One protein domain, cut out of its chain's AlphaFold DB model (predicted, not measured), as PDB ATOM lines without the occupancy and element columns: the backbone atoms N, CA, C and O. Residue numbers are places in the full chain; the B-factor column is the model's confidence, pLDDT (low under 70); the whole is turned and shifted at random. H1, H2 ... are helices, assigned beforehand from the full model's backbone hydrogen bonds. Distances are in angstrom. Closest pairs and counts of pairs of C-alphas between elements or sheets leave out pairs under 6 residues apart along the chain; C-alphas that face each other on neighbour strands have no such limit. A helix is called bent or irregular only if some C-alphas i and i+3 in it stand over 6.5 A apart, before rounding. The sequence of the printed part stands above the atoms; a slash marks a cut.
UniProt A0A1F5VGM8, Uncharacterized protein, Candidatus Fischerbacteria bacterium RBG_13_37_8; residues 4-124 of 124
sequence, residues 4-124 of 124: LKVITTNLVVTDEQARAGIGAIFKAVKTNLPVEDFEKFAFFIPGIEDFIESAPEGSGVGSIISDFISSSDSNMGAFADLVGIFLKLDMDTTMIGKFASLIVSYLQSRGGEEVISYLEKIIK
ATOM      1  N   LEU A   4     164.937 148.161 132.342       91.94
ATOM      2  CA  LEU A   4     164.386 149.505 132.515       91.94
ATOM      3  C   LEU A   4     163.552 149.934 131.303       91.94
ATOM      4  O   LEU A   4     162.407 150.346 131.450       91.94
ATOM      5  N   LYS A   5     164.103 149.756 130.098       91.75
ATOM      6  CA  LYS A   5     163.443 150.134 128.846       91.75
ATOM      7  C   LYS A   5     162.205 149.285 128.568       91.75
ATOM      8  O   LYS A   5     161.227 149.801 128.031       91.75
ATOM      9  N   VAL A   6     162.234 147.998 128.924       92.00
ATOM     10  CA  VAL A   6     161.058 147.119 128.821       92.00
ATOM     11  C   VAL A   6     159.935 147.653 129.705       92.00
ATOM     12  O   VAL A   6     158.809 147.785 129.233       92.00
ATOM     13  N   ILE A   7     160.229 148.016 130.951       92.50
ATOM     14  CA  ILE A   7     159.211 148.496 131.890       92.50
ATOM     15  C   ILE A   7     158.658 149.864 131.491       92.50
ATOM     16  O   ILE A   7     157.440 150.012 131.401       92.50
ATOM     17  N   THR A   8     159.514 150.842 131.191       93.62
ATOM     18  CA  THR A   8     159.064 152.204 130.850       93.62
ATOM     19  C   THR A   8     158.227 152.224 129.575       93.62
ATOM     20  O   THR A   8     157.198 152.894 129.521       93.62
ATOM     21  N   THR A   9     158.592 151.406 128.582       92.75
ATOM     22  CA  THR A   9     157.836 151.290 127.325       92.75
ATOM     23  C   THR A   9     156.474 150.618 127.521       92.75
ATOM     24  O   THR A   9     155.497 151.044 126.915       92.75
ATOM     25  N   ASN A  10     156.389 149.566 128.345       92.75
ATOM     26  CA  ASN A  10     155.151 148.787 128.493       92.75
ATOM     27  C   ASN A  10     154.171 149.383 129.510       92.75
ATOM     28  O   ASN A  10     152.964 149.213 129.353       92.75
ATOM     29  N   LEU A  11     154.667 150.041 130.561       92.31
ATOM     30  CA  LEU A  11     153.830 150.537 131.659       92.31
ATOM     31  C   LEU A  11     153.604 152.048 131.632       92.31
ATOM     32  O   LEU A  11     152.833 152.539 132.449       92.31
ATOM     33  N   VAL A  12     154.223 152.765 130.686       91.12
ATOM     34  CA  VAL A  12     154.094 154.226 130.541       91.12
ATOM     35  C   VAL A  12     154.454 154.944 131.851       91.12
ATOM     36  O   VAL A  12     153.779 155.866 132.297       91.12
ATOM     37  N   VAL A  13     155.526 154.475 132.489       92.44
ATOM     38  CA  VAL A  13     156.100 155.047 133.714       92.44
ATOM     39  C   VAL A  13     157.384 155.797 133.377       92.44
ATOM     40  O   VAL A  13     158.027 155.514 132.361       92.44
ATOM     41  N   THR A  14     157.781 156.741 134.226       93.44
ATOM     42  CA  THR A  14     159.062 157.440 134.054       93.44
ATOM     43  C   THR A  14     160.244 156.508 134.333       93.44
ATOM     44  O   THR A  14     160.114 155.503 135.034       93.44
ATOM     45  N   ASP A  15     161.426 156.854 133.813       91.75
ATOM     46  CA  ASP A  15     162.662 156.116 134.108       91.75
ATOM     47  C   ASP A  15     162.936 156.044 135.619       91.75
ATOM     48  O   ASP A  15     163.393 155.017 136.116       91.75
ATOM     49  N   GLU A  16     162.618 157.108 136.359       90.19
ATOM     50  CA  GLU A  16     162.762 157.164 137.816       90.19
ATOM     51  C   GLU A  16     161.796 156.203 138.519       90.19
ATOM     52  O   GLU A  16     162.233 155.373 139.316       90.19
ATOM     53  N   GLN A  17     160.507 156.232 138.162       91.88
ATOM     54  CA  GLN A  17     159.497 155.306 138.691       91.88
ATOM     55  C   GLN A  17     159.850 153.850 138.390       91.88
ATOM     56  O   GLN A  17     159.735 152.985 139.258       91.88
ATOM     57  N   ALA A  18     160.315 153.572 137.171       93.12
ATOM     58  CA  ALA A  18     160.724 152.234 136.785       93.12
ATOM     59  C   ALA A  18     161.963 151.773 137.556       93.12
ATOM     60  O   ALA A  18     161.943 150.671 138.096       93.12
ATOM     61  N   ARG A  19     163.015 152.595 137.674       91.56
ATOM     62  CA  ARG A  19     164.207 152.239 138.470       91.56
ATOM     63  C   ARG A  19     163.847 151.969 139.925       91.56
ATOM     64  O   ARG A  19     164.214 150.922 140.451       91.56
ATOM     65  N   ALA A  20     163.085 152.873 140.532       89.75
ATOM     66  CA  ALA A  20     162.657 152.769 141.918       89.75
ATOM     67  C   ALA A  20     161.760 151.540 142.160       89.75
ATOM     68  O   ALA A  20     161.966 150.808 143.128       89.75
ATOM     69  N   GLY A  21     160.807 151.264 141.264       90.81
ATOM     70  CA  GLY A  21     159.923 150.097 141.344       90.81
ATOM     71  C   GLY A  21     160.642 148.765 141.110       90.81
ATOM     72  O   GLY A  21     160.407 147.804 141.844       90.81
ATOM     73  N   ILE A  22     161.559 148.706 140.135       92.25
ATOM     74  CA  ILE A  22     162.425 147.539 139.891       92.25
ATOM     75  C   ILE A  22     163.275 147.262 141.133       92.25
ATOM     76  O   ILE A  22     163.307 146.134 141.624       92.25
ATOM     77  N   GLY A  23     163.919 148.300 141.665       90.31
ATOM     78  CA  GLY A  23     164.729 148.218 142.869       90.31
ATOM     79  C   GLY A  23     163.960 147.713 144.079       90.31
ATOM     80  O   GLY A  23     164.438 146.834 144.791       90.31
ATOM     81  N   ALA A  24     162.747 148.229 144.289       89.12
ATOM     82  CA  ALA A  24     161.880 147.802 145.380       89.12
ATOM     83  C   ALA A  24     161.574 146.301 145.295       89.12
ATOM     84  O   ALA A  24     161.733 145.580 146.282       89.12
ATOM     85  N   ILE A  25     161.213 145.814 144.101       88.06
ATOM     86  CA  ILE A  25     160.949 144.390 143.861       88.06
ATOM     87  C   ILE A  25     162.206 143.562 144.111       88.06
ATOM     88  O   ILE A  25     162.137 142.574 144.833       88.06
ATOM     89  N   PHE A  26     163.363 143.963 143.586       88.31
ATOM     90  CA  PHE A  26     164.608 143.222 143.805       88.31
ATOM     91  C   PHE A  26     165.056 143.214 145.257       88.31
ATOM     92  O   PHE A  26     165.562 142.197 145.721       88.31
ATOM     93  N   LYS A  27     164.825 144.296 145.998       85.56
ATOM     94  CA  LYS A  27     165.078 144.343 147.436       85.56
ATOM     95  C   LYS A  27     164.169 143.372 148.188       85.56
ATOM     96  O   LYS A  27     164.660 142.619 149.022       85.56
ATOM     97  N   ALA A  28     162.878 143.332 147.859       82.44
ATOM     98  CA  ALA A  28     161.951 142.362 148.437       82.44
ATOM     99  C   ALA A  28     162.366 140.919 148.101       82.44
ATOM    100  O   ALA A  28     162.424 140.069 148.986       82.44
ATOM    101  N   VAL A  29     162.725 140.654 146.846       81.25
ATOM    102  CA  VAL A  29     163.213 139.352 146.373       81.25
ATOM    103  C   VAL A  29     164.490 138.947 147.120       81.25
ATOM    104  O   VAL A  29     164.539 137.851 147.661       81.25
ATOM    105  N   LYS A  30     165.472 139.847 147.257       81.50
ATOM    106  CA  LYS A  30     166.725 139.623 148.002       81.50
ATOM    107  C   LYS A  30     166.498 139.287 149.477       81.50
ATOM    108  O   LYS A  30     167.258 138.510 150.037       81.50
ATOM    109  N   THR A  31     165.479 139.871 150.105       78.69
ATOM    110  CA  THR A  31     165.141 139.605 151.515       78.69
ATOM    111  C   THR A  31     164.446 138.256 151.709       78.69
ATOM    112  O   THR A  31     164.616 137.635 152.753       78.69
ATOM    113  N   ASN A  32     163.664 137.802 150.723       73.69
ATOM    114  CA  ASN A  32     162.873 136.568 150.821       73.69
ATOM    115  C   ASN A  32     163.568 135.338 150.218       73.69
ATOM    116  O   ASN A  32     163.123 134.214 150.438       73.69
ATOM    117  N   LEU A  33     164.647 135.536 149.461       73.94
ATOM    118  CA  LEU A  33     165.435 134.467 148.860       73.94
ATOM    119  C   LEU A  33     166.713 134.177 149.645       73.94
ATOM    120  O   LEU A  33     167.367 135.107 150.123       73.94
ATOM    121  N   PRO A  34     167.156 132.909 149.687       80.94
ATOM    122  CA  PRO A  34     168.534 132.591 150.022       80.94
ATOM    123  C   PRO A  34     169.506 133.353 149.114       80.94
ATOM    124  O   PRO A  34     169.274 133.497 147.913       80.94
ATOM    125  N   VAL A  35     170.628 133.802 149.682       81.44
ATOM    126  CA  VAL A  35     171.644 134.595 148.965       81.44
ATOM    127  C   VAL A  35     172.111 133.892 147.686       81.44
ATOM    128  O   VAL A  35     172.179 134.525 146.639       81.44
ATOM    129  N   GLU A  36     172.342 132.578 147.744       82.88
ATOM    130  CA  GLU A  36     172.777 131.776 146.591       82.88
ATOM    131  C   GLU A  36     171.776 131.791 145.425       82.88
ATOM    132  O   GLU A  36     172.164 131.721 144.257       82.88
ATOM    133  N   ASP A  37     170.478 131.867 145.721       81.19
ATOM    134  CA  ASP A  37     169.427 131.903 144.705       81.19
ATOM    135  C   ASP A  37     169.225 133.320 144.173       81.19
ATOM    136  O   ASP A  37     169.031 133.510 142.968       81.19
ATOM    137  N   PHE A  38     169.368 134.324 145.042       83.44
ATOM    138  CA  PHE A  38     169.407 135.717 144.619       83.44
ATOM    139  C   PHE A  38     170.599 136.003 143.694       83.44
ATOM    140  O   PHE A  38     170.423 136.695 142.699       83.44
ATOM    141  N   GLU A  39     171.789 135.461 143.957       84.62
ATOM    142  CA  GLU A  39     172.968 135.647 143.095       84.62
ATOM    143  C   GLU A  39     172.768 135.046 141.698       84.62
ATOM    144  O   GLU A  39     173.087 135.678 140.688       84.62
ATOM    145  N   LYS A  40     172.167 133.854 141.615       80.94
ATOM    146  CA  LYS A  40     171.804 133.237 140.327       80.94
ATOM    147  C   LYS A  40     170.769 134.071 139.582       80.94
ATOM    148  O   LYS A  40     170.864 134.214 138.370       80.94
ATOM    149  N   PHE A  41     169.797 134.634 140.294       79.94
ATOM    150  CA  PHE A  41     168.813 135.552 139.726       79.94
ATOM    151  C   PHE A  41     169.468 136.850 139.221       79.94
ATOM    152  O   PHE A  41     169.249 137.261 138.080       79.94
ATOM    153  N   ALA A  42     170.318 137.454 140.051       84.56
ATOM    154  CA  ALA A  42     171.078 138.670 139.787       84.56
ATOM    155  C   ALA A  42     171.957 138.554 138.539       84.56
ATOM    156  O   ALA A  42     172.040 139.500 137.757       84.56
ATOM    157  N   PHE A  43     172.542 137.379 138.301       84.94
ATOM    158  CA  PHE A  43     173.384 137.107 137.138       84.94
ATOM    159  C   PHE A  43     172.700 137.414 135.791       84.94
ATOM    160  O   PHE A  43     173.351 137.873 134.852       84.94
ATOM    161  N   PHE A  44     171.381 137.215 135.682       83.88
ATOM    162  CA  PHE A  44     170.633 137.455 134.439       83.88
ATOM    163  C   PHE A  44     170.169 138.905 134.261       83.88
ATOM    164  O   PHE A  44     169.597 139.253 133.220       83.88
ATOM    165  N   ILE A  45     170.410 139.762 135.254       85.69
ATOM    166  CA  ILE A  45     169.965 141.154 135.276       85.69
ATOM    167  C   ILE A  45     171.194 142.063 135.384       85.69
ATOM    168  O   ILE A  45     171.639 142.391 136.484       85.69
ATOM    169  N   PRO A  46     171.748 142.511 134.243       83.88
ATOM    170  CA  PRO A  46     172.839 143.477 134.247       83.88
ATOM    171  C   PRO A  46     172.438 144.746 135.010       83.88
ATOM    172  O   PRO A  46     171.383 145.319 134.732       83.88
ATOM    173  N   GLY A  47     173.275 145.178 135.958       84.88
ATOM    174  CA  GLY A  47     173.018 146.373 136.770       84.88
ATOM    175  C   GLY A  47     171.934 146.192 137.839       84.88
ATOM    176  O   GLY A  47     171.305 147.166 138.239       84.88
ATOM    177  N   ILE A  48     171.672 144.959 138.297       86.50
ATOM    178  CA  ILE A  48     170.705 144.708 139.379       86.50
ATOM    179  C   ILE A  48     171.017 145.500 140.657       86.50
ATOM    180  O   ILE A  48     170.096 145.965 141.324       86.50
ATOM    181  N   GLU A  49     172.299 145.684 140.970       86.12
ATOM    182  CA  GLU A  49     172.769 146.452 142.128       86.12
ATOM    183  C   GLU A  49     172.347 147.921 142.019       86.12
ATOM    184  O   GLU A  49     171.700 148.420 142.936       86.12
ATOM    185  N   ASP A  50     172.555 148.554 140.859       87.62
ATOM    186  CA  ASP A  50     172.119 149.932 140.595       87.62
ATOM    187  C   ASP A  50     170.605 150.098 140.788       87.62
ATOM    188  O   ASP A  50     170.135 151.122 141.290       87.62
ATOM    189  N   PHE A  51     169.813 149.092 140.396       88.88
ATOM    190  CA  PHE A  51     168.371 149.112 140.631       88.88
ATOM    191  C   PHE A  51     168.046 149.023 142.119       88.88
ATOM    192  O   PHE A  51     167.240 149.817 142.596       88.88
ATOM    193  N   ILE A  52     168.655 148.089 142.855       86.25
ATOM    194  CA  ILE A  52     168.431 147.936 144.301       86.25
ATOM    195  C   ILE A  52     168.824 149.208 145.056       86.25
ATOM    196  O   ILE A  52     168.104 149.611 145.965       86.25
ATOM    197  N   GLU A  53     169.923 149.851 144.672       85.50
ATOM    198  CA  GLU A  53     170.369 151.121 145.255       85.50
ATOM    199  C   GLU A  53     169.450 152.290 144.885       85.50
ATOM    200  O   GLU A  53     169.230 153.190 145.691       85.50
ATOM    201  N   SER A  54     168.856 152.257 143.688       82.94
ATOM    202  CA  SER A  54     167.844 153.231 143.258       82.94
ATOM    203  C   SER A  54     166.480 153.007 143.915       82.94
ATOM    204  O   SER A  54     165.588 153.850 143.779       82.94
ATOM    205  N   ALA A  55     166.274 151.870 144.590       79.88
ATOM    206  CA  ALA A  55     165.059 151.633 145.347       79.88
ATOM    207  C   ALA A  55     164.966 152.697 146.447       79.88
ATOM    208  O   ALA A  55     165.944 152.899 147.169       79.88
ATOM    209  N   PRO A  56     163.804 153.340 146.643       69.25
ATOM    210  CA  PRO A  56     163.623 154.235 147.768       69.25
ATOM    211  C   PRO A  56     163.979 153.473 149.039       69.25
ATOM    212  O   PRO A  56     163.364 152.450 149.357       69.25
ATOM    213  N   GLU A  57     164.993 153.947 149.764       60.59
ATOM    214  CA  GLU A  57     165.205 153.455 151.113       60.59
ATOM    215  C   GLU A  57     163.902 153.684 151.880       60.59
ATOM    216  O   GLU A  57     163.248 154.723 151.722       60.59
ATOM    217  N   GLY A  58     163.486 152.684 152.656       55.06
ATOM    218  CA  GLY A  58     162.331 152.772 153.543       55.06
ATOM    219  C   GLY A  58     162.615 153.769 154.664       55.06
ATOM    220  O   GLY A  58     162.750 153.397 155.819       55.06
ATOM    221  N   SER A  59     162.744 155.041 154.317       44.75
ATOM    222  CA  SER A  59     163.206 156.120 155.174       44.75
ATOM    223  C   SER A  59     162.219 157.262 154.974       44.75
ATOM    224  O   SER A  59     162.310 158.052 154.034       44.75
ATOM    225  N   GLY A  60     161.174 157.262 155.809       41.00
ATOM    226  CA  GLY A  60     160.141 158.305 155.837       41.00
ATOM    227  C   GLY A  60     158.724 157.846 156.191       41.00
ATOM    228  O   GLY A  60     157.856 158.686 156.382       41.00
ATOM    229  N   VAL A  61     158.481 156.539 156.319       45.59
ATOM    230  CA  VAL A  61     157.208 155.981 156.822       45.59
ATOM    231  C   VAL A  61     157.475 155.048 158.020       45.59
ATOM    232  O   VAL A  61     156.667 154.205 158.390       45.59
ATOM    233  N   GLY A  62     158.623 155.221 158.683       43.66
ATOM    234  CA  GLY A  62     159.042 154.390 159.814       43.66
ATOM    235  C   GLY A  62     158.098 154.431 161.018       43.66
ATOM    236  O   GLY A  62     158.202 153.555 161.857       43.66
ATOM    237  N   SER A  63     157.167 155.391 161.090       44.66
ATOM    238  CA  SER A  63     156.192 155.490 162.186       44.66
ATOM    239  C   SER A  63     154.806 154.921 161.865       44.66
ATOM    240  O   SER A  63     154.025 154.733 162.785       44.66
ATOM    241  N   ILE A  64     154.469 154.676 160.591       49.94
ATOM    242  CA  ILE A  64     153.187 154.040 160.208       49.94
ATOM    243  C   ILE A  64     153.429 152.560 159.884       49.94
ATOM    244  O   ILE A  64     152.574 151.714 160.129       49.94
ATOM    245  N   ILE A  65     154.627 152.231 159.390       48.66
ATOM    246  CA  ILE A  65     155.020 150.859 159.073       48.66
ATOM    247  C   ILE A  65     155.541 150.126 160.323       48.66
ATOM    248  O   ILE A  65     155.321 148.928 160.425       48.66
ATOM    249  N   SER A  66     156.143 150.795 161.320       48.28
ATOM    250  CA  SER A  66     156.546 150.143 162.589       48.28
ATOM    251  C   SER A  66     155.378 149.450 163.292       48.28
ATOM    252  O   SER A  66     155.514 148.337 163.804       48.28
ATOM    253  N   ASP A  67     154.211 150.088 163.259       48.22
ATOM    254  CA  ASP A  67     152.998 149.588 163.903       48.22
ATOM    255  C   ASP A  67     152.378 148.432 163.099       48.22
ATOM    256  O   ASP A  67     151.736 147.552 163.668       48.22
ATOM    257  N   PHE A  68     152.651 148.365 161.792       46.06
ATOM    258  CA  PHE A  68     152.192 147.297 160.899       46.06
ATOM    259  C   PHE A  68     153.166 146.097 160.822       46.06
ATOM    260  O   PHE A  68     152.740 144.943 160.737       46.06
ATOM    261  N   ILE A  69     154.478 146.347 160.906       49.56
ATOM    262  CA  ILE A  69     155.556 145.340 160.916       49.56
ATOM    263  C   ILE A  69     155.619 144.601 162.251       49.56
ATOM    264  O   ILE A  69     155.890 143.405 162.268       49.56
ATOM    265  N   SER A  70     155.330 145.272 163.371       50.91
ATOM    266  CA  SER A  70     155.356 144.639 164.701       50.91
ATOM    267  C   SER A  70     154.350 143.490 164.875       50.91
ATOM    268  O   SER A  70     154.417 142.764 165.866       50.91
ATOM    269  N   SER A  71     153.440 143.299 163.916       48.56
ATOM    270  CA  SER A  71     152.363 142.310 163.965       48.56
ATOM    271  C   SER A  71     152.331 141.331 162.782       48.56
ATOM    272  O   SER A  71     151.471 140.451 162.774       48.56
ATOM    273  N   SER A  72     153.249 141.425 161.811       47.50
ATOM    274  CA  SER A  72     153.127 140.662 160.562       47.50
ATOM    275  C   SER A  72     154.254 139.660 160.336       47.50
ATOM    276  O   SER A  72     155.438 139.990 160.332       47.50
ATOM    277  N   ASP A  73     153.827 138.424 160.095       51.94
ATOM    278  CA  ASP A  73     154.600 137.318 159.547       51.94
ATOM    279  C   ASP A  73     155.462 137.791 158.357       51.94
ATOM    280  O   ASP A  73     154.999 138.543 157.496       51.94
ATOM    281  N   SER A  74     156.729 137.384 158.329       54.69
ATOM    282  CA  SER A  74     157.817 137.934 157.493       54.69
ATOM    283  C   SER A  74     157.503 138.144 155.996       54.69
ATOM    284  O   SER A  74     157.996 139.099 155.395       54.69
ATOM    285  N   ASN A  75     156.612 137.339 155.408       55.59
ATOM    286  CA  ASN A  75     156.181 137.473 154.010       55.59
ATOM    287  C   ASN A  75     155.158 138.603 153.768       55.59
ATOM    288  O   ASN A  75     155.113 139.171 152.675       55.59
ATOM    289  N   MET A  76     154.340 138.965 154.762       61.16
ATOM    290  CA  MET A  76     153.377 140.073 154.644       61.16
ATOM    291  C   MET A  76     154.055 141.442 154.741       61.16
ATOM    292  O   MET A  76     153.600 142.389 154.098       61.16
ATOM    293  N   GLY A  77     155.158 141.546 155.490       65.31
ATOM    294  CA  GLY A  77     155.927 142.788 155.623       65.31
ATOM    295  C   GLY A  77     156.534 143.245 154.296       65.31
ATOM    296  O   GLY A  77     156.318 144.378 153.877       65.31
ATOM    297  N   ALA A  78     157.190 142.336 153.571       69.69
ATOM    298  CA  ALA A  78     157.825 142.661 152.293       69.69
ATOM    299  C   ALA A  78     156.819 143.129 151.225       69.69
ATOM    300  O   ALA A  78     157.116 144.031 150.442       69.69
ATOM    301  N   PHE A  79     155.614 142.552 151.196       74.44
ATOM    302  CA  PHE A  79     154.568 142.995 150.274       74.44
ATOM    303  C   PHE A  79     153.974 144.354 150.674       74.44
ATOM    304  O   PHE A  79     153.736 145.198 149.810       74.44
ATOM    305  N   ALA A  80     153.774 144.598 151.972       78.00
ATOM    306  CA  ALA A  80     153.314 145.893 152.469       78.00
ATOM    307  C   ALA A  80     154.324 147.015 152.171       78.00
ATOM    308  O   ALA A  80     153.926 148.104 151.751       78.00
ATOM    309  N   ASP A  81     155.621 146.730 152.297       78.50
ATOM    310  CA  ASP A  81     156.690 147.661 151.935       78.50
ATOM    311  C   ASP A  81     156.657 148.007 150.440       78.50
ATOM    312  O   ASP A  81     156.740 149.182 150.075       78.50
ATOM    313  N   LEU A  82     156.457 147.013 149.564       82.88
ATOM    314  CA  LEU A  82     156.284 147.248 148.125       82.88
ATOM    315  C   LEU A  82     155.084 148.151 147.840       82.88
ATOM    316  O   LEU A  82     155.204 149.099 147.065       82.88
ATOM    317  N   VAL A  83     153.944 147.893 148.483       85.69
ATOM    318  CA  VAL A  83     152.747 148.735 148.356       85.69
ATOM    319  C   VAL A  83     153.053 150.175 148.764       85.69
ATOM    320  O   VAL A  83     152.758 151.096 148.003       85.69
ATOM    321  N   GLY A  84     153.695 150.380 149.915       84.62
ATOM    322  CA  GLY A  84     154.071 151.713 150.387       84.62
ATOM    323  C   GLY A  84     155.024 152.439 149.435       84.62
ATOM    324  O   GLY A  84     154.846 153.630 149.172       84.62
ATOM    325  N   ILE A  85     156.004 151.727 148.874       85.38
ATOM    326  CA  ILE A  85     156.959 152.293 147.913       85.38
ATOM    327  C   ILE A  85     156.258 152.695 146.614       85.38
ATOM    328  O   ILE A  85     156.456 153.813 146.145       85.38
ATOM    329  N   PHE A  86     155.424 151.826 146.043       89.62
ATOM    330  CA  PHE A  86     154.728 152.125 144.791       89.62
ATOM    331  C   PHE A  86     153.778 153.315 144.950       89.62
ATOM    332  O   PHE A  86     153.823 154.229 144.129       89.62
ATOM    333  N   LEU A  87     153.029 153.383 146.053       89.00
ATOM    334  CA  LEU A  87     152.183 154.539 146.358       89.00
ATOM    335  C   LEU A  87     152.997 155.834 146.513       89.00
ATOM    336  O   LEU A  87     152.586 156.881 146.022       89.00
ATOM    337  N   LYS A  88     154.178 155.776 147.145       86.62
ATOM    338  CA  LYS A  88     155.084 156.934 147.275       86.62
ATOM    339  C   LYS A  88     155.615 157.424 145.923       86.62
ATOM    340  O   LYS A  88     155.920 158.605 145.784       86.62
ATOM    341  N   LEU A  89     155.724 156.529 144.946       87.06
ATOM    342  CA  LEU A  89     156.133 156.828 143.571       87.06
ATOM    343  C   LEU A  89     154.959 157.276 142.683       87.06
ATOM    344  O   LEU A  89     155.130 157.381 141.468       87.06
ATOM    345  N   ASP A  90     153.783 157.516 143.278       88.25
ATOM    346  CA  ASP A  90     152.528 157.825 142.583       88.25
ATOM    347  C   ASP A  90     152.131 156.726 141.576       88.25
ATOM    348  O   ASP A  90     151.547 156.973 140.520       88.25
ATOM    349  N   MET A  91     152.500 155.479 141.889       89.62
ATOM    350  CA  MET A  91     152.147 154.294 141.118       89.62
ATOM    351  C   MET A  91     151.053 153.498 141.825       89.62
ATOM    352  O   MET A  91     151.080 153.269 143.034       89.62
ATOM    353  N   ASP A  92     150.107 153.007 141.032       88.50
ATOM    354  CA  ASP A  92     149.052 152.123 141.510       88.50
ATOM    355  C   ASP A  92     149.613 150.754 141.945       88.50
ATOM    356  O   ASP A  92     150.559 150.230 141.350       88.50
ATOM    357  N   THR A  93     149.010 150.133 142.960       85.88
ATOM    358  CA  THR A  93     149.470 148.844 143.509       85.88
ATOM    359  C   THR A  93     149.363 147.692 142.506       85.88
ATOM    360  O   THR A  93     150.130 146.730 142.588       85.88
ATOM    361  N   THR A  94     148.500 147.798 141.490       88.81
ATOM    362  CA  THR A  94     148.445 146.842 140.371       88.81
ATOM    363  C   THR A  94     149.715 146.867 139.521       88.81
ATOM    364  O   THR A  94     150.010 145.879 138.840       88.81
ATOM    365  N   MET A  95     150.506 147.947 139.568       92.62
ATOM    366  CA  MET A  95     151.797 148.009 138.883       92.62
ATOM    367  C   MET A  95     152.798 147.013 139.467       92.62
ATOM    368  O   MET A  95     153.597 146.492 138.700       92.62
ATOM    369  N   ILE A  96     152.719 146.652 140.753       90.00
ATOM    370  CA  ILE A  96     153.622 145.657 141.364       90.00
ATOM    371  C   ILE A  96     153.564 144.336 140.581       90.00
ATOM    372  O   ILE A  96     154.589 143.811 140.144       90.00
ATOM    373  N   GLY A  97     152.351 143.837 140.316       88.12
ATOM    374  CA  GLY A  97     152.142 142.610 139.541       88.12
ATOM    375  C   GLY A  97     152.566 142.737 138.074       88.12
ATOM    376  O   GLY A  97     153.109 141.792 137.496       88.12
ATOM    377  N   LYS A  98     152.380 143.915 137.466       93.06
ATOM    378  CA  LYS A  98     152.817 144.185 136.086       93.06
ATOM    379  C   LYS A  98     154.341 144.234 135.967       93.06
ATOM    380  O   LYS A  98     154.892 143.623 135.055       93.06
ATOM    381  N   PHE A  99     155.022 144.901 136.898       92.69
ATOM    382  CA  PHE A  99     156.482 144.920 136.972       92.69
ATOM    383  C   PHE A  99     157.023 143.504 137.151       92.69
ATOM    384  O   PHE A  99     157.886 143.094 136.380       92.69
ATOM    385  N   ALA A 100     156.482 142.734 138.101       89.19
ATOM    386  CA  ALA A 100     156.894 141.349 138.318       89.19
ATOM    387  C   ALA A 100     156.737 140.505 137.041       89.19
ATOM    388  O   ALA A 100     157.667 139.806 136.641       89.19
ATOM    389  N   SER A 101     155.607 140.643 136.342       89.88
ATOM    390  CA  SER A 101     155.350 139.927 135.086       89.88
ATOM    391  C   SER A 101     156.349 140.299 133.982       89.88
ATOM    392  O   SER A 101     156.837 139.426 133.262       89.88
ATOM    393  N   LEU A 102     156.694 141.584 133.854       92.19
ATOM    394  CA  LEU A 102     157.683 142.056 132.879       92.19
ATOM    395  C   LEU A 102     159.114 141.653 133.246       92.19
ATOM    396  O   LEU A 102     159.886 141.329 132.349       92.19
ATOM    397  N   ILE A 103     159.464 141.626 134.534       89.00
ATOM    398  CA  ILE A 103     160.757 141.127 135.027       89.00
ATOM    399  C   ILE A 103     160.902 139.642 134.690       89.00
ATOM    400  O   ILE A 103     161.919 139.244 134.125       89.00
ATOM    401  N   VAL A 104     159.876 138.832 134.963       86.38
ATOM    402  CA  VAL A 104     159.868 137.410 134.591       86.38
ATOM    403  C   VAL A 104     159.980 137.254 133.075       86.38
ATOM    404  O   VAL A 104     160.837 136.515 132.606       86.38
ATOM    405  N   SER A 105     159.200 138.008 132.296       87.81
ATOM    406  CA  SER A 105     159.272 137.980 130.824       87.81
ATOM    407  C   SER A 105     160.661 138.376 130.303       87.81
ATOM    408  O   SER A 105     161.181 137.782 129.357       87.81
ATOM    409  N   TYR A 106     161.297 139.363 130.936       88.94
ATOM    410  CA  TYR A 106     162.658 139.783 130.618       88.94
ATOM    411  C   TYR A 106     163.666 138.665 130.894       88.94
ATOM    412  O   TYR A 106     164.476 138.337 130.025       88.94
ATOM    413  N   LEU A 107     163.585 138.047 132.069       84.81
ATOM    414  CA  LEU A 107     164.433 136.928 132.471       84.81
ATOM    415  C   LEU A 107     164.275 135.730 131.533       84.81
ATOM    416  O   LEU A 107     165.273 135.173 131.084       84.81
ATOM    417  N   GLN A 108     163.041 135.405 131.149       83.12
ATOM    418  CA  GLN A 108     162.739 134.378 130.149       83.12
ATOM    419  C   GLN A 108     163.400 134.687 128.803       83.12
ATOM    420  O   GLN A 108     164.013 133.811 128.196       83.12
ATOM    421  N   SER A 109     163.346 135.947 128.358       84.69
ATOM    422  CA  SER A 109     163.977 136.368 127.101       84.69
ATOM    423  C   SER A 109     165.513 136.315 127.129       84.69
ATOM    424  O   SER A 109     166.138 136.252 126.072       84.69
ATOM    425  N   ARG A 110     166.129 136.358 128.320       81.06
ATOM    426  CA  ARG A 110     167.590 136.378 128.506       81.06
ATOM    427  C   ARG A 110     168.187 135.011 128.820       81.06
ATOM    428  O   ARG A 110     169.257 134.708 128.306       81.06
ATOM    429  N   GLY A 111     167.532 134.226 129.667       69.94
ATOM    430  CA  GLY A 111     168.059 132.966 130.189       69.94
ATOM    431  C   GLY A 111     167.279 131.714 129.782       69.94
ATOM    432  O   GLY A 111     167.635 130.622 130.214       69.94
ATOM    433  N   GLY A 112     166.239 131.845 128.953       72.00
ATOM    434  CA  GLY A 112     165.502 130.706 128.402       72.00
ATOM    435  C   GLY A 112     164.841 129.817 129.465       72.00
ATOM    436  O   GLY A 112     164.495 130.274 130.556       72.00
ATOM    437  N   GLU A 113     164.653 128.536 129.137       70.94
ATOM    438  CA  GLU A 113     164.008 127.549 130.021       70.94
ATOM    439  C   GLU A 113     164.780 127.306 131.325       70.94
ATOM    440  O   GLU A 113     164.167 127.007 132.352       70.94
ATOM    441  N   GLU A 114     166.107 127.485 131.324       71.38
ATOM    442  CA  GLU A 114     166.933 127.282 132.518       71.38
ATOM    443  C   GLU A 114     166.525 128.243 133.639       71.38
ATOM    444  O   GLU A 114     166.288 127.809 134.766       71.38
ATOM    445  N   VAL A 115     166.337 129.531 133.330       73.44
ATOM    446  CA  VAL A 115     165.906 130.530 134.323       73.44
ATOM    447  C   VAL A 115     164.484 130.287 134.813       73.44
ATOM    448  O   VAL A 115     164.218 130.480 135.997       73.44
ATOM    449  N   ILE A 116     163.581 129.808 133.951       71.81
ATOM    450  CA  ILE A 116     162.221 129.424 134.369       71.81
ATOM    451  C   ILE A 116     162.285 128.282 135.378       71.81
ATOM    452  O   ILE A 116     161.675 128.379 136.439       71.81
ATOM    453  N   SER A 117     163.071 127.239 135.097       73.88
ATOM    454  CA  SER A 117     163.218 126.100 136.007       73.88
ATOM    455  C   SER A 117     163.769 126.516 137.375       73.88
ATOM    456  O   SER A 117     163.383 125.946 138.397       73.88
ATOM    457  N   TYR A 118     164.647 127.521 137.423       70.06
ATOM    458  CA  TYR A 118     165.131 128.084 138.685       70.06
ATOM    459  C   TYR A 118     164.073 128.931 139.399       70.06
ATOM    460  O   TYR A 118     163.858 128.735 140.593       70.06
ATOM    461  N   LEU A 119     163.374 129.821 138.689       70.44
ATOM    462  CA  LEU A 119     162.292 130.625 139.269       70.44
ATOM    463  C   LEU A 119     161.166 129.746 139.829       70.44
ATOM    464  O   LEU A 119     160.665 130.005 140.917       70.44
ATOM    465  N   GLU A 120     160.804 128.667 139.142       71.94
ATOM    466  CA  GLU A 120     159.802 127.711 139.624       71.94
ATOM    467  C   GLU A 120     160.230 126.982 140.902       71.94
ATOM    468  O   GLU A 120     159.377 126.659 141.725       71.94
ATOM    469  N   LYS A 121     161.531 126.720 141.085       69.81
ATOM    470  CA  LYS A 121     162.068 126.122 142.321       69.81
ATOM    471  C   LYS A 121     162.056 127.092 143.496       69.81
ATOM    472  O   LYS A 121     161.972 126.645 144.628       69.81
ATOM    473  N   ILE A 122     162.154 128.386 143.212       64.12
ATOM    474  CA  ILE A 122     162.110 129.467 144.200       64.12
ATOM    475  C   ILE A 122     160.670 129.747 144.659       64.12
ATOM    476  O   ILE A 122     160.447 130.108 145.809       64.12
ATOM    477  N   ILE A 123     159.700 129.631 143.745       62.06
ATOM    478  CA  ILE A 123     158.293 130.004 143.979       62.06
ATOM    479  C   ILE A 123     157.461 128.833 144.557       62.06
ATOM    480  O   ILE A 123     156.345 129.056 145.029       62.06
ATOM    481  N   LYS A 124     157.972 127.597 144.516       50.38
ATOM    482  CA  LYS A 124     157.331 126.396 145.086       50.38
ATOM    483  C   LYS A 124     157.646 126.198 146.562       50.38
ATOM    484  O   LYS A 124     156.723 125.727 147.263       50.38
TER     485      LYS A 124
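Overview. This is residues 4 to 124 of the 124 residues of an uncharacterized protein of Candidatus Fischerbacteria bacterium RBG_13_37_8 (UniProt A0A1F5VGM8). Helix H2 runs through the middle of the domain, with H6 side by side with it and running the opposite way, while H4 and the first arm of the bent helix H7 cross it and H1 packs on it near its first residues. The second arm, H7b, folds back near H3 toward one end of the longest axis, and H5 lies at the other end, beyond H6. The printed part has 121 residues with seven named helices, H1 to H7 in that order along the chain, and no named strand: the class is all helix. It is compact, with a radius of gyration of the C-alphas of 14.3 A, and spans 43 by 31 by 23 A.

Along the chain. H1 is residues 4 to 11, with C-alpha 4 at (164.386, 149.505, 132.515). H2, residues 15 to 32, is 25.7 A long from first to last C-alpha and begins at C-alpha 15, (162.662, 156.116, 134.108). H3 is residues 35 to 43, H4 residues 48 to 54 and H5 residues 62 to 69. H6, residues 74 to 88, is 21.7 A long. H7, residues 94 to 123, was assigned as one helix by its hydrogen bonds but is bent: C-alphas 110 and 113 are 9.6 A apart. Its arms are H7a, residues 94 to 110, 24.8 A long, and H7b, residues 113 to 123, which ends at C-alpha 123, (158.293, 130.004, 143.979).

Arrangement. H2 is the hub, touching H1, H4, H6 and H7a. Its residues 15 to 22 alone touch H1, about perpendicular at 76 degrees, with Thr 8 and Ala 18 the closest C-alphas at 6.2 A. Its residues 19 to 27 alone touch H4 at a steep tilt of 67 degrees, with C-alphas 23 and 52 closest at 4.0 A. H2 and H6 touch at a shallow tilt of 8 degrees, opposite ways, closest at the C-alphas of Ala 28 and Ala 78, 5.7 A. Residues 21 to 25 of H2 alone touch residues 96 to 100 of H7a, about perpendicular at 81 degrees; C-alphas 22 and 99 are closest at 7.1 A. H1 touches H7a too, closest at C-alphas 7 and 102, 6.7 A. H5 and H6 form a helical hairpin and only just touch, with 3 pairs of C-alphas within 8 A, closest at Ile 69 and Gly 77, 5.9 A. H3 is close to H2 and H7b but not clearly touching; the closest C-alphas of H3 and H7b, 37 and 122, are 7.7 A apart. H7a and H7b touch only at the corner, and only just, with 3 pairs; C-alphas 108 and 115 are closest at 6.5 A. H5 is apart from H2. Every O i to N i+4 pair is within hydrogen-bond range in H1, H2, H3, H4, H7a and H7b, against 2 of 4 in H5 and 9 of 11 in H6.

Size, cuts and confidence. The C-alphas farthest apart, those of Ser 63 and Glu 113, are 43.3 A apart. The printed part has no cut, and no link is long. The model's mean pLDDT over the printed part is 78.1; residues 56 to 78, 111 and 121 to 124 are under 70, and H5 has a mean of 47.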